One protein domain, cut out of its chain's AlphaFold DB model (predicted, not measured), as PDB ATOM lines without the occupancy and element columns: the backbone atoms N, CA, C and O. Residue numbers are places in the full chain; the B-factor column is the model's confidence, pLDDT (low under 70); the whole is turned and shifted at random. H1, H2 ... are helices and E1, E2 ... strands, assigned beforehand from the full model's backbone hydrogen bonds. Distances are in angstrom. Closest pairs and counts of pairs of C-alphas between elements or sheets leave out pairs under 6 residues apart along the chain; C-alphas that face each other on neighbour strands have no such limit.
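What this domain is: This is residues 4 to 71 of the 71 residues of an uncharacterized protein of Candidatus Aenigmarchaeota archaeon ex4484_14 (UniProt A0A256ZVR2). A strongly twisted sheet of four strands has the helices H1 and H2 packed on it, and these two helices touch each other. The small helix H3 lies off the sheet, past the end of E4, and the long axis runs from the turn between E3 and E4 to H3. The printed part has 68 residues, with three named helices and four named strands in the order E1, H1, E2, H2, E3, E4, H3; the class is mixed, helices and strands. The sheet runs E1, E3, E4, E2 and is mixed, with E4 and E2 parallel. The whole is compact, with a radius of gyration of the C-alphas of 11.8 A, and spans 36 by 23 by 20 A.

How they stand to each other: The inner strands E3, residues 43 to 50, and E4, residues 54 to 61, form an antiparallel hairpin, with N 45 and O 60 at 2.8 A, within hydrogen-bond range. E4 bends by 61 degrees at residue 57. The edge strand E1, residues 4 to 10, is antiparallel to E3, with N 7 and O 46 at 2.9 A. The other edge strand, E2, residues 24 to 26, is parallel to E4, at 60 degrees, with N 25 and O 54 at 2.8 A. E1, H1, residues 11 to 20, and E2 make a split strand-helix-strand unit, two strands of one sheet that are not neighbours, with H1 between them along the chain and E3 and E4 between them in the sheet; its crossover is right-handed. H1 is on the sheet at a height of 9.1 A, over E3 and E4, and runs along the strands, at 16 degrees to E3 on the local plane. H2, residues 31 to 37, is on the sheet at a height of 7.9 A and runs slantwise to the strands, at 35 degrees to E3 on the local plane. H1 and H2 touch at a steep tilt of 63 degrees, opposite ways; their closest C-alphas, of Ala 11 and Ile 35, are 6.5 A apart. H3, residues 64 to 70, is not on the sheet and is apart from H1 and H2. In H1, H2 and H3 every O i to N i+4 pair is within hydrogen-bond range.

Where its parts are: E1, residues 4 to 10, begins at C-alpha 4 (181.239, 160.525, 80.616) and is 19.3 A long. H1, residues 11 to 20, measures 14.0 A, E2, residues 24 to 26, 7.0 A, and H2, residues 31 to 37, 10.0 A. E3, residues 43 to 50, is 21.0 A long and E4, residues 54 to 61, 19.8 A, ending at C-alpha 61 (196.666, 168.972, 86.976). H3, residues 64 to 70, is 10.1 A long and ends at C-alpha 70 (186.561, 179.897, 88.879).

The domain as a whole: The two C-alphas farthest apart, of Ser 52 and Glu 68, are 36.3 A apart. The printed part has no cut, ends at the chain's last residue, 71, and its six links between elements are tight. Mean pLDDT of the printed part is 90.6; residues 67, 70 and 71 are under 70.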
ATOM      1  N   LYS A   4     179.970 159.809  80.438       92.06
ATOM      2  CA  LYS A   4     181.239 160.525  80.616       92.06
ATOM      3  C   LYS A   4     181.047 161.590  81.690       92.06
ATOM      4  O   LYS A   4     180.125 162.393  81.582       92.06
ATOM      5  N   ILE A   5     181.919 161.589  82.689       92.50
ATOM      6  CA  ILE A   5     181.940 162.558  83.784       92.50
ATOM      7  C   ILE A   5     183.314 163.216  83.809       92.50
ATOM      8  O   ILE A   5     184.332 162.555  83.592       92.50
ATOM      9  N   ILE A   6     183.321 164.524  84.028       92.38
ATOM     10  CA  ILE A   6     184.521 165.311  84.289       92.38
ATOM     11  C   ILE A   6     184.359 165.830  85.708       92.38
ATOM     12  O   ILE A   6     183.349 166.468  85.992       92.38
ATOM     13  N   ASP A   7     185.327 165.512  86.556       91.44
ATOM     14  CA  ASP A   7     185.360 165.900  87.962       91.44
ATOM     15  C   ASP A   7     186.606 166.722  88.252       91.44
ATOM     16  O   ASP A   7     187.613 166.557  87.554       91.44
ATOM     17  N   ILE A   8     186.534 167.590  89.257       93.12
ATOM     18  CA  ILE A   8     187.683 168.349  89.750       93.12
ATOM     19  C   ILE A   8     187.719 168.191  91.262       93.12
ATOM     20  O   ILE A   8     186.917 168.805  91.955       93.12
ATOM     21  N   ASP A   9     188.679 167.407  91.737       94.44
ATOM     22  CA  ASP A   9     188.824 167.046  93.147       94.44
ATOM     23  C   ASP A   9     190.287 167.150  93.576       94.44
ATOM     24  O   ASP A   9     191.203 167.234  92.745       94.44
ATOM     25  N   LEU A  10     190.526 167.114  94.887       95.44
ATOM     26  CA  LEU A  10     191.881 167.015  95.415       95.44
ATOM     27  C   LEU A  10     192.475 165.644  95.090       95.44
ATOM     28  O   LEU A  10     191.811 164.614  95.201       95.44
ATOM     29  N   ALA A  11     193.764 165.595  94.759       96.25
ATOM     30  CA  ALA A  11     194.435 164.338  94.450       96.25
ATOM     31  C   ALA A  11     194.326 163.330  95.603       96.25
ATOM     32  O   ALA A  11     194.240 162.132  95.350       96.25
ATOM     33  N   GLY A  12     194.302 163.795  96.858       96.75
ATOM     34  CA  GLY A  12     194.068 162.941  98.023       96.75
ATOM     35  C   GLY A  12     192.720 162.213  97.967       96.75
ATOM     36  O   GLY A  12     192.679 161.001  98.161       96.75
ATOM     37  N   GLU A  13     191.651 162.926  97.616       96.00
ATOM     38  CA  GLU A  13     190.297 162.371  97.481       96.00
ATOM     39  C   GLU A  13     190.209 161.418  96.287       96.00
ATOM     40  O   GLU A  13     189.633 160.336  96.384       96.00
ATOM     41  N   VAL A  14     190.861 161.760  95.169       95.44
ATOM     42  CA  VAL A  14     190.934 160.876  93.995       95.44
ATOM     43  C   VAL A  14     191.671 159.572  94.330       95.44
ATOM     44  O   VAL A  14     191.237 158.499  93.909       95.44
ATOM     45  N   LYS A  15     192.766 159.632  95.098       96.38
ATOM     46  CA  LYS A  15     193.494 158.436  95.561       96.38
ATOM     47  C   LYS A  15     192.633 157.579  96.481       96.38
ATOM     48  O   LYS A  15     192.599 156.363  96.313       96.38
ATOM     49  N   GLU A  16     191.936 158.194  97.432       96.44
ATOM     50  CA  GLU A  16     191.019 157.486  98.330       96.44
ATOM     51  C   GLU A  16     189.891 156.809  97.551       96.44
ATOM     52  O   GLU A  16     189.601 155.635  97.782       96.44
ATOM     53  N   PHE A  17     189.318 157.506  96.569       93.81
ATOM     54  CA  PHE A  17     188.315 156.954  95.670       93.81
ATOM     55  C   PHE A  17     188.832 155.718  94.923       93.81
ATOM     56  O   PHE A  17     188.151 154.697  94.912       93.81
ATOM     57  N   ILE A  18     190.033 155.777  94.340       93.62
ATOM     58  CA  ILE A  18     190.639 154.629  93.642       93.62
ATOM     59  C   ILE A  18     190.858 153.464  94.611       93.62
ATOM     60  O   ILE A  18     190.474 152.340  94.312       93.62
ATOM     61  N   ASN A  19     191.420 153.733  95.790       93.56
ATOM     62  CA  ASN A  19     191.716 152.695  96.780       93.56
ATOM     63  C   ASN A  19     190.457 152.083  97.414       93.56
ATOM     64  O   ASN A  19     190.516 150.971  97.928       93.56
ATOM     65  N   SER A  20     189.333 152.803  97.397       94.06
ATOM     66  CA  SER A  20     188.052 152.336  97.942       94.06
ATOM     67  C   SER A  20     187.198 151.578  96.921       94.06
ATOM     68  O   SER A  20     186.157 151.037  97.293       94.06
ATOM     69  N   ASN A  21     187.593 151.558  95.643       90.62
ATOM     70  CA  ASN A  21     186.816 150.966  94.557       90.62
ATOM     71  C   ASN A  21     187.686 150.026  93.704       90.62
ATOM     72  O   ASN A  21     188.432 150.464  92.829       90.62
ATOM     73  N   ASP A  22     187.524 148.716  93.900       88.25
ATOM     74  CA  ASP A  22     188.269 147.674  93.170       88.25
ATOM     75  C   ASP A  22     187.952 147.619  91.659       88.25
ATOM     76  O   ASP A  22     188.638 146.950  90.883       88.25
ATOM     77  N   ASP A  23     186.886 148.291  91.216       93.25
ATOM     78  CA  ASP A  23     186.414 148.299  89.831       93.25
ATOM     79  C   ASP A  23     186.943 149.485  89.005       93.25
ATOM     80  O   ASP A  23     186.551 149.662  87.842       93.25
ATOM     81  N   VAL A  24     187.857 150.282  89.568       94.38
ATOM     82  CA  VAL A  24     188.509 151.374  88.847       94.38
ATOM     83  C   VAL A  24     189.581 150.825  87.908       94.38
ATOM     84  O   VAL A  24     190.459 150.052  88.281       94.38
ATOM     85  N   LYS A  25     189.516 151.245  86.645       95.25
ATOM     86  CA  LYS A  25     190.474 150.898  85.589       95.25
ATOM     87  C   LYS A  25     191.010 152.155  84.923       95.25
ATOM     88  O   LYS A  25     190.344 153.190  84.893       95.25
ATOM     89  N   PHE A  26     192.176 152.043  84.300       95.31
ATOM     90  CA  PHE A  26     192.831 153.141  83.590       95.31
ATOM     91  C   PHE A  26     192.873 152.846  82.085       95.31
ATOM     92  O   PHE A  26     193.266 151.760  81.673       95.31
ATOM     93  N   GLU A  27     192.435 153.798  81.254       93.38
ATOM     94  CA  GLU A  27     192.382 153.636  79.787       93.38
ATOM     95  C   GLU A  27     193.776 153.661  79.150       93.38
ATOM     96  O   GLU A  27     193.968 153.122  78.062       93.38
ATOM     97  N   LYS A  28     194.740 154.310  79.810       91.44
ATOM     98  CA  LYS A  28     196.110 154.486  79.327       91.44
ATOM     99  C   LYS A  28     197.104 154.240  80.449       91.44
ATOM    100  O   LYS A  28     196.873 154.658  81.588       91.44
ATOM    101  N   ASP A  29     198.237 153.654  80.084       90.19
ATOM    102  CA  ASP A  29     199.367 153.472  80.986       90.19
ATOM    103  C   ASP A  29     199.852 154.823  81.532       90.19
ATOM    104  O   ASP A  29     199.868 155.842  80.834       90.19
ATOM    105  N   GLY A  30     200.232 154.838  82.809       91.38
ATOM    106  CA  GLY A  30     200.766 156.022  83.485       91.38
ATOM    107  C   GLY A  30     199.728 156.993  84.059       91.38
ATOM    108  O   GLY A  30     200.120 157.875  84.818       91.38
ATOM    109  N   LEU A  31     198.425 156.834  83.780       94.56
ATOM    110  CA  LEU A  31     197.382 157.657  84.419       94.56
ATOM    111  C   LEU A  31     197.307 157.416  85.927       94.56
ATOM    112  O   LEU A  31     197.261 158.373  86.694       94.56
ATOM    113  N   GLU A  32     197.349 156.153  86.344       94.50
ATOM    114  CA  GLU A  32     197.392 155.783  87.760       94.50
ATOM    115  C   GLU A  32     198.603 156.414  88.445       94.50
ATOM    116  O   GLU A  32     198.461 157.144  89.422       94.50
ATOM    117  N   LYS A  33     199.792 156.222  87.860       94.69
ATOM    118  CA  LYS A  33     201.032 156.811  88.362       94.69
ATOM    119  C   LYS A  33     200.935 158.333  88.478       94.69
ATOM    120  O   LYS A  33     201.322 158.883  89.499       94.69
ATOM    121  N   LYS A  34     200.362 159.017  87.480       93.75
ATOM    122  CA  LYS A  34     200.163 160.474  87.516       93.75
ATOM    123  C   LYS A  34     199.335 160.916  88.727       93.75
ATOM    124  O   LYS A  34     199.672 161.919  89.349       93.75
ATOM    125  N   ILE A  35     198.280 160.179  89.071       94.56
ATOM    126  CA  ILE A  35     197.462 160.460  90.260       94.56
ATOM    127  C   ILE A  35     198.257 160.162  91.532       94.56
ATOM    128  O   ILE A  35     198.324 161.006  92.422       94.56
ATOM    129  N   MET A  36     198.878 158.983  91.613       94.06
ATOM    130  CA  MET A  36     199.590 158.521  92.809       94.06
ATOM    131  C   MET A  36     200.802 159.402  93.152       94.06
ATOM    132  O   MET A  36     201.020 159.685  94.332       94.06
ATOM    133  N   ASP A  37     201.511 159.905  92.136       95.62
ATOM    134  CA  ASP A  37     202.680 160.785  92.270       95.62
ATOM    135  C   ASP A  37     202.308 162.254  92.578       95.62
ATOM    136  O   ASP A  37     203.174 163.025  92.989       95.62
ATOM    137  N   SER A  38     201.045 162.665  92.394       94.56
ATOM    138  CA  SER A  38     200.597 164.040  92.688       94.56
ATOM    139  C   SER A  38     200.555 164.309  94.198       94.56
ATOM    140  O   SER A  38     200.301 163.398  94.992       94.56
ATOM    141  N   ASN A  39     200.766 165.555  94.630       95.38
ATOM    142  CA  ASN A  39     200.583 165.938  96.030       95.38
ATOM    143  C   ASN A  39     199.093 165.850  96.387       95.38
ATOM    144  O   ASN A  39     198.252 166.228  95.585       95.38
ATOM    145  N   ASN A  40     198.746 165.388  97.591       95.94
ATOM    146  CA  ASN A  40     197.347 165.240  98.009       95.94
ATOM    147  C   ASN A  40     196.533 166.546  97.932       95.94
ATOM    148  O   ASN A  40     195.315 166.471  97.806       95.94
ATOM    149  N   PHE A  41     197.193 167.705  97.994       93.69
ATOM    150  CA  PHE A  41     196.565 169.024  97.873       93.69
ATOM    151  C   PHE A  41     196.502 169.564  96.435       93.69
ATOM    152  O   PHE A  41     195.969 170.652  96.226       93.69
ATOM    153  N   ASP A  42     197.037 168.841  95.450       93.25
ATOM    154  CA  ASP A  42     196.914 169.228  94.046       93.25
ATOM    155  C   ASP A  42     195.470 169.026  93.580       93.25
ATOM    156  O   ASP A  42     194.866 167.985  93.843       93.25
ATOM    157  N   LEU A  43     194.918 169.996  92.852       94.00
ATOM    158  CA  LEU A  43     193.625 169.835  92.194       94.00
ATOM    159  C   LEU A  43     193.811 169.068  90.886       94.00
ATOM    160  O   LEU A  43     194.594 169.464  90.019       94.00
ATOM    161  N   LEU A  44     193.073 167.973  90.734       95.12
ATOM    162  CA  LEU A  44     193.103 167.127  89.552       95.12
ATOM    163  C   LEU A  44     191.758 167.171  88.844       95.12
ATOM    164  O   LEU A  44     190.716 166.861  89.414       95.12
ATOM    165  N   LYS A  45     191.797 167.468  87.550       95.12
ATOM    166  CA  LYS A  45     190.668 167.286  86.651       95.12
ATOM    167  C   LYS A  45     190.691 165.865  86.104       95.12
ATOM    168  O   LYS A  45     191.524 165.522  85.261       95.12
ATOM    169  N   VAL A  46     189.757 165.039  86.559       95.69
ATOM    170  CA  VAL A  46     189.665 163.618  86.213       95.69
ATOM    171  C   VAL A  46     188.499 163.398  85.259       95.69
ATOM    172  O   VAL A  46     187.345 163.693  85.559       95.69
ATOM    173  N   THR A  47     188.782 162.838  84.083       95.56
ATOM    174  CA  THR A  47     187.744 162.415  83.136       95.56
ATOM    175  C   THR A  47     187.537 160.912  83.238       95.56
ATOM    176  O   THR A  47     188.430 160.133  82.894       95.56
ATOM    177  N   LYS A  48     186.336 160.495  83.640       94.25
ATOM    178  CA  LYS A  48     185.963 159.091  83.841       94.25
ATOM    179  C   LYS A  48     184.739 158.695  83.018       94.25
ATOM    180  O   LYS A  48     183.857 159.507  82.735       94.25
ATOM    181  N   LYS A  49     184.688 157.430  82.612       94.44
ATOM    182  CA  LYS A  49     183.526 156.789  81.988       94.44
ATOM    183  C   LYS A  49     182.923 155.819  83.002       94.44
ATOM    184  O   LYS A  49     183.613 154.907  83.444       94.44
ATOM    185  N   ILE A  50     181.650 156.008  83.344       89.75
ATOM    186  CA  ILE A  50     180.920 155.121  84.257       89.75
ATOM    187  C   ILE A  50     180.100 154.119  83.440       89.75
ATOM    188  O   ILE A  50     179.263 154.507  82.613       89.75
ATOM    189  N   GLY A  51     180.374 152.834  83.670       86.19
ATOM    190  CA  GLY A  51     179.693 151.682  83.082       86.19
ATOM    191  C   GLY A  51     179.635 150.522  84.080       86.19
ATOM    192  O   GLY A  51     179.259 150.727  85.225       86.19
ATOM    193  N   SER A  52     180.013 149.313  83.654       84.00
ATOM    194  CA  SER A  52     180.189 148.153  84.549       84.00
ATOM    195  C   SER A  52     181.443 148.232  85.426       84.00
ATOM    196  O   SER A  52     181.608 147.429  86.330       84.00
ATOM    197  N   ALA A  53     182.349 149.141  85.077       90.00
ATOM    198  CA  ALA A  53     183.567 149.500  85.782       90.00
ATOM    199  C   ALA A  53     183.771 151.008  85.581       90.00
ATOM    200  O   ALA A  53     183.221 151.591  84.630       90.00
ATOM    201  N   ILE A  54     184.571 151.631  86.439       93.31
ATOM    202  CA  ILE A  54     184.894 153.052  86.337       93.31
ATOM    203  C   ILE A  54     186.200 153.181  85.562       93.31
ATOM    204  O   ILE A  54     187.263 152.824  86.051       93.31
ATOM    205  N   LEU A  55     186.132 153.682  84.329       95.62
ATOM    206  CA  LEU A  55     187.314 153.828  83.481       95.62
ATOM    207  C   LEU A  55     187.815 155.274  83.513       95.62
ATOM    208  O   LEU A  55     187.176 156.162  82.944       95.62
ATOM    209  N   ILE A  56     188.963 155.513  84.142       95.69
ATOM    210  CA  ILE A  56     189.664 156.798  84.106       95.69
ATOM    211  C   ILE A  56     190.364 156.928  82.752       95.69
ATOM    212  O   ILE A  56     191.198 156.110  82.372       95.69
ATOM    213  N   THR A  57     190.001 157.971  82.011       95.81
ATOM    214  CA  THR A  57     190.424 158.194  80.616       95.81
ATOM    215  C   THR A  57     191.397 159.356  80.455       95.81
ATOM    216  O   THR A  57     192.171 159.396  79.499       95.81
ATOM    217  N   ASN A  58     191.372 160.311  81.388       95.62
ATOM    218  CA  ASN A  58     192.289 161.443  81.407       95.62
ATOM    219  C   ASN A  58     192.421 162.009  82.824       95.62
ATOM    220  O   ASN A  58     191.453 161.986  83.586       95.62
ATOM    221  N   VAL A  59     193.597 162.549  83.132       94.50
ATOM    222  CA  VAL A  59     193.900 163.249  84.384       94.50
ATOM    223  C   VAL A  59     194.757 164.454  84.035       94.50
ATOM    224  O   VAL A  59     195.814 164.306  83.419       94.50
ATOM    225  N   GLU A  60     194.326 165.641  84.433       93.88
ATOM    226  CA  GLU A  60     195.037 166.903  84.231       93.88
ATOM    227  C   GLU A  60     195.246 167.577  85.584       93.88
ATOM    228  O   GLU A  60     194.330 167.605  86.400       93.88
ATOM    229  N   LEU A  61     196.448 168.102  85.828       92.06
ATOM    230  CA  LEU A  61     196.666 168.972  86.976       92.06
ATOM    231  C   LEU A  61     195.995 170.305  86.659       92.06
ATOM    232  O   LEU A  61     196.214 170.860  85.581       92.06
ATOM    233  N   VAL A  62     195.156 170.780  87.566       89.81
ATOM    234  CA  VAL A  62     194.511 172.078  87.431       89.81
ATOM    235  C   VAL A  62     195.527 173.141  87.824       89.81
ATOM    236  O   VAL A  62     196.082 173.113  88.923       89.81
ATOM    237  N   ASP A  63     195.811 174.054  86.902       82.44
ATOM    238  CA  ASP A  63     196.729 175.153  87.155       82.44
ATOM    239  C   ASP A  63     196.096 176.235  88.044       82.44
ATOM    240  O   ASP A  63     194.877 176.328  88.218       82.44
ATOM    241  N   LYS A  64     196.951 177.075  88.635       72.25
ATOM    242  CA  LYS A  64     196.505 178.207  89.456       72.25
ATOM    243  C   LYS A  64     195.647 179.195  88.669       72.25
ATOM    244  O   LYS A  64     194.717 179.750  89.240       72.25
ATOM    245  N   GLU A  65     195.911 179.375  87.376       73.00
ATOM    246  CA  GLU A  65     195.127 180.290  86.539       73.00
ATOM    247  C   GLU A  65     193.666 179.853  86.392       73.00
ATOM    248  O   GLU A  65     192.773 180.699  86.338       73.00
ATOM    249  N   PHE A  66     193.395 178.548  86.313       70.81
ATOM    250  CA  PHE A  66     192.036 178.023  86.301       70.81
ATOM    251  C   PHE A  66     191.351 178.233  87.652       70.81
ATOM    252  O   PHE A  66     190.195 178.652  87.687       70.81
ATOM    253  N   ILE A  67     192.066 177.993  88.754       68.69
ATOM    254  CA  ILE A  67     191.548 178.199  90.115       68.69
ATOM    255  C   ILE A  67     191.154 179.668  90.317       68.69
ATOM    256  O   ILE A  67     190.038 179.942  90.744       68.69
ATOM    257  N   GLU A  68     192.022 180.607  89.936       73.19
ATOM    258  CA  GLU A  68     191.797 182.056  90.071       73.19
ATOM    259  C   GLU A  68     190.648 182.599  89.204       73.19
ATOM    260  O   GLU A  68     190.144 183.688  89.463       73.19
ATOM    261  N   LYS A  69     190.239 181.878  88.153       71.44
ATOM    262  CA  LYS A  69     189.121 182.280  87.279       71.44
ATOM    263  C   LYS A  69     187.770 181.720  87.718       71.44
ATOM    264  O   LYS A  69     186.747 182.185  87.216       71.44
ATOM    265  N   VAL A  70     187.763 180.681  88.550       67.19
ATOM    266  CA  VAL A  70     186.561 179.897  88.879       67.19
ATOM    267  C   VAL A  70     186.154 180.049  90.349       67.19
ATOM    268  O   VAL A  70     184.963 179.924  90.638       67.19
ATOM    269  N   LEU A  71     187.101 180.338  91.251       56.78
ATOM    270  CA  LEU A  71     186.849 180.745  92.641       56.78
ATOM    271  C   LEU A  71     186.784 182.269  92.772       56.78
ATOM    272  O   LEU A  71     185.946 182.736  93.574       56.78
TER     273      LEU A  71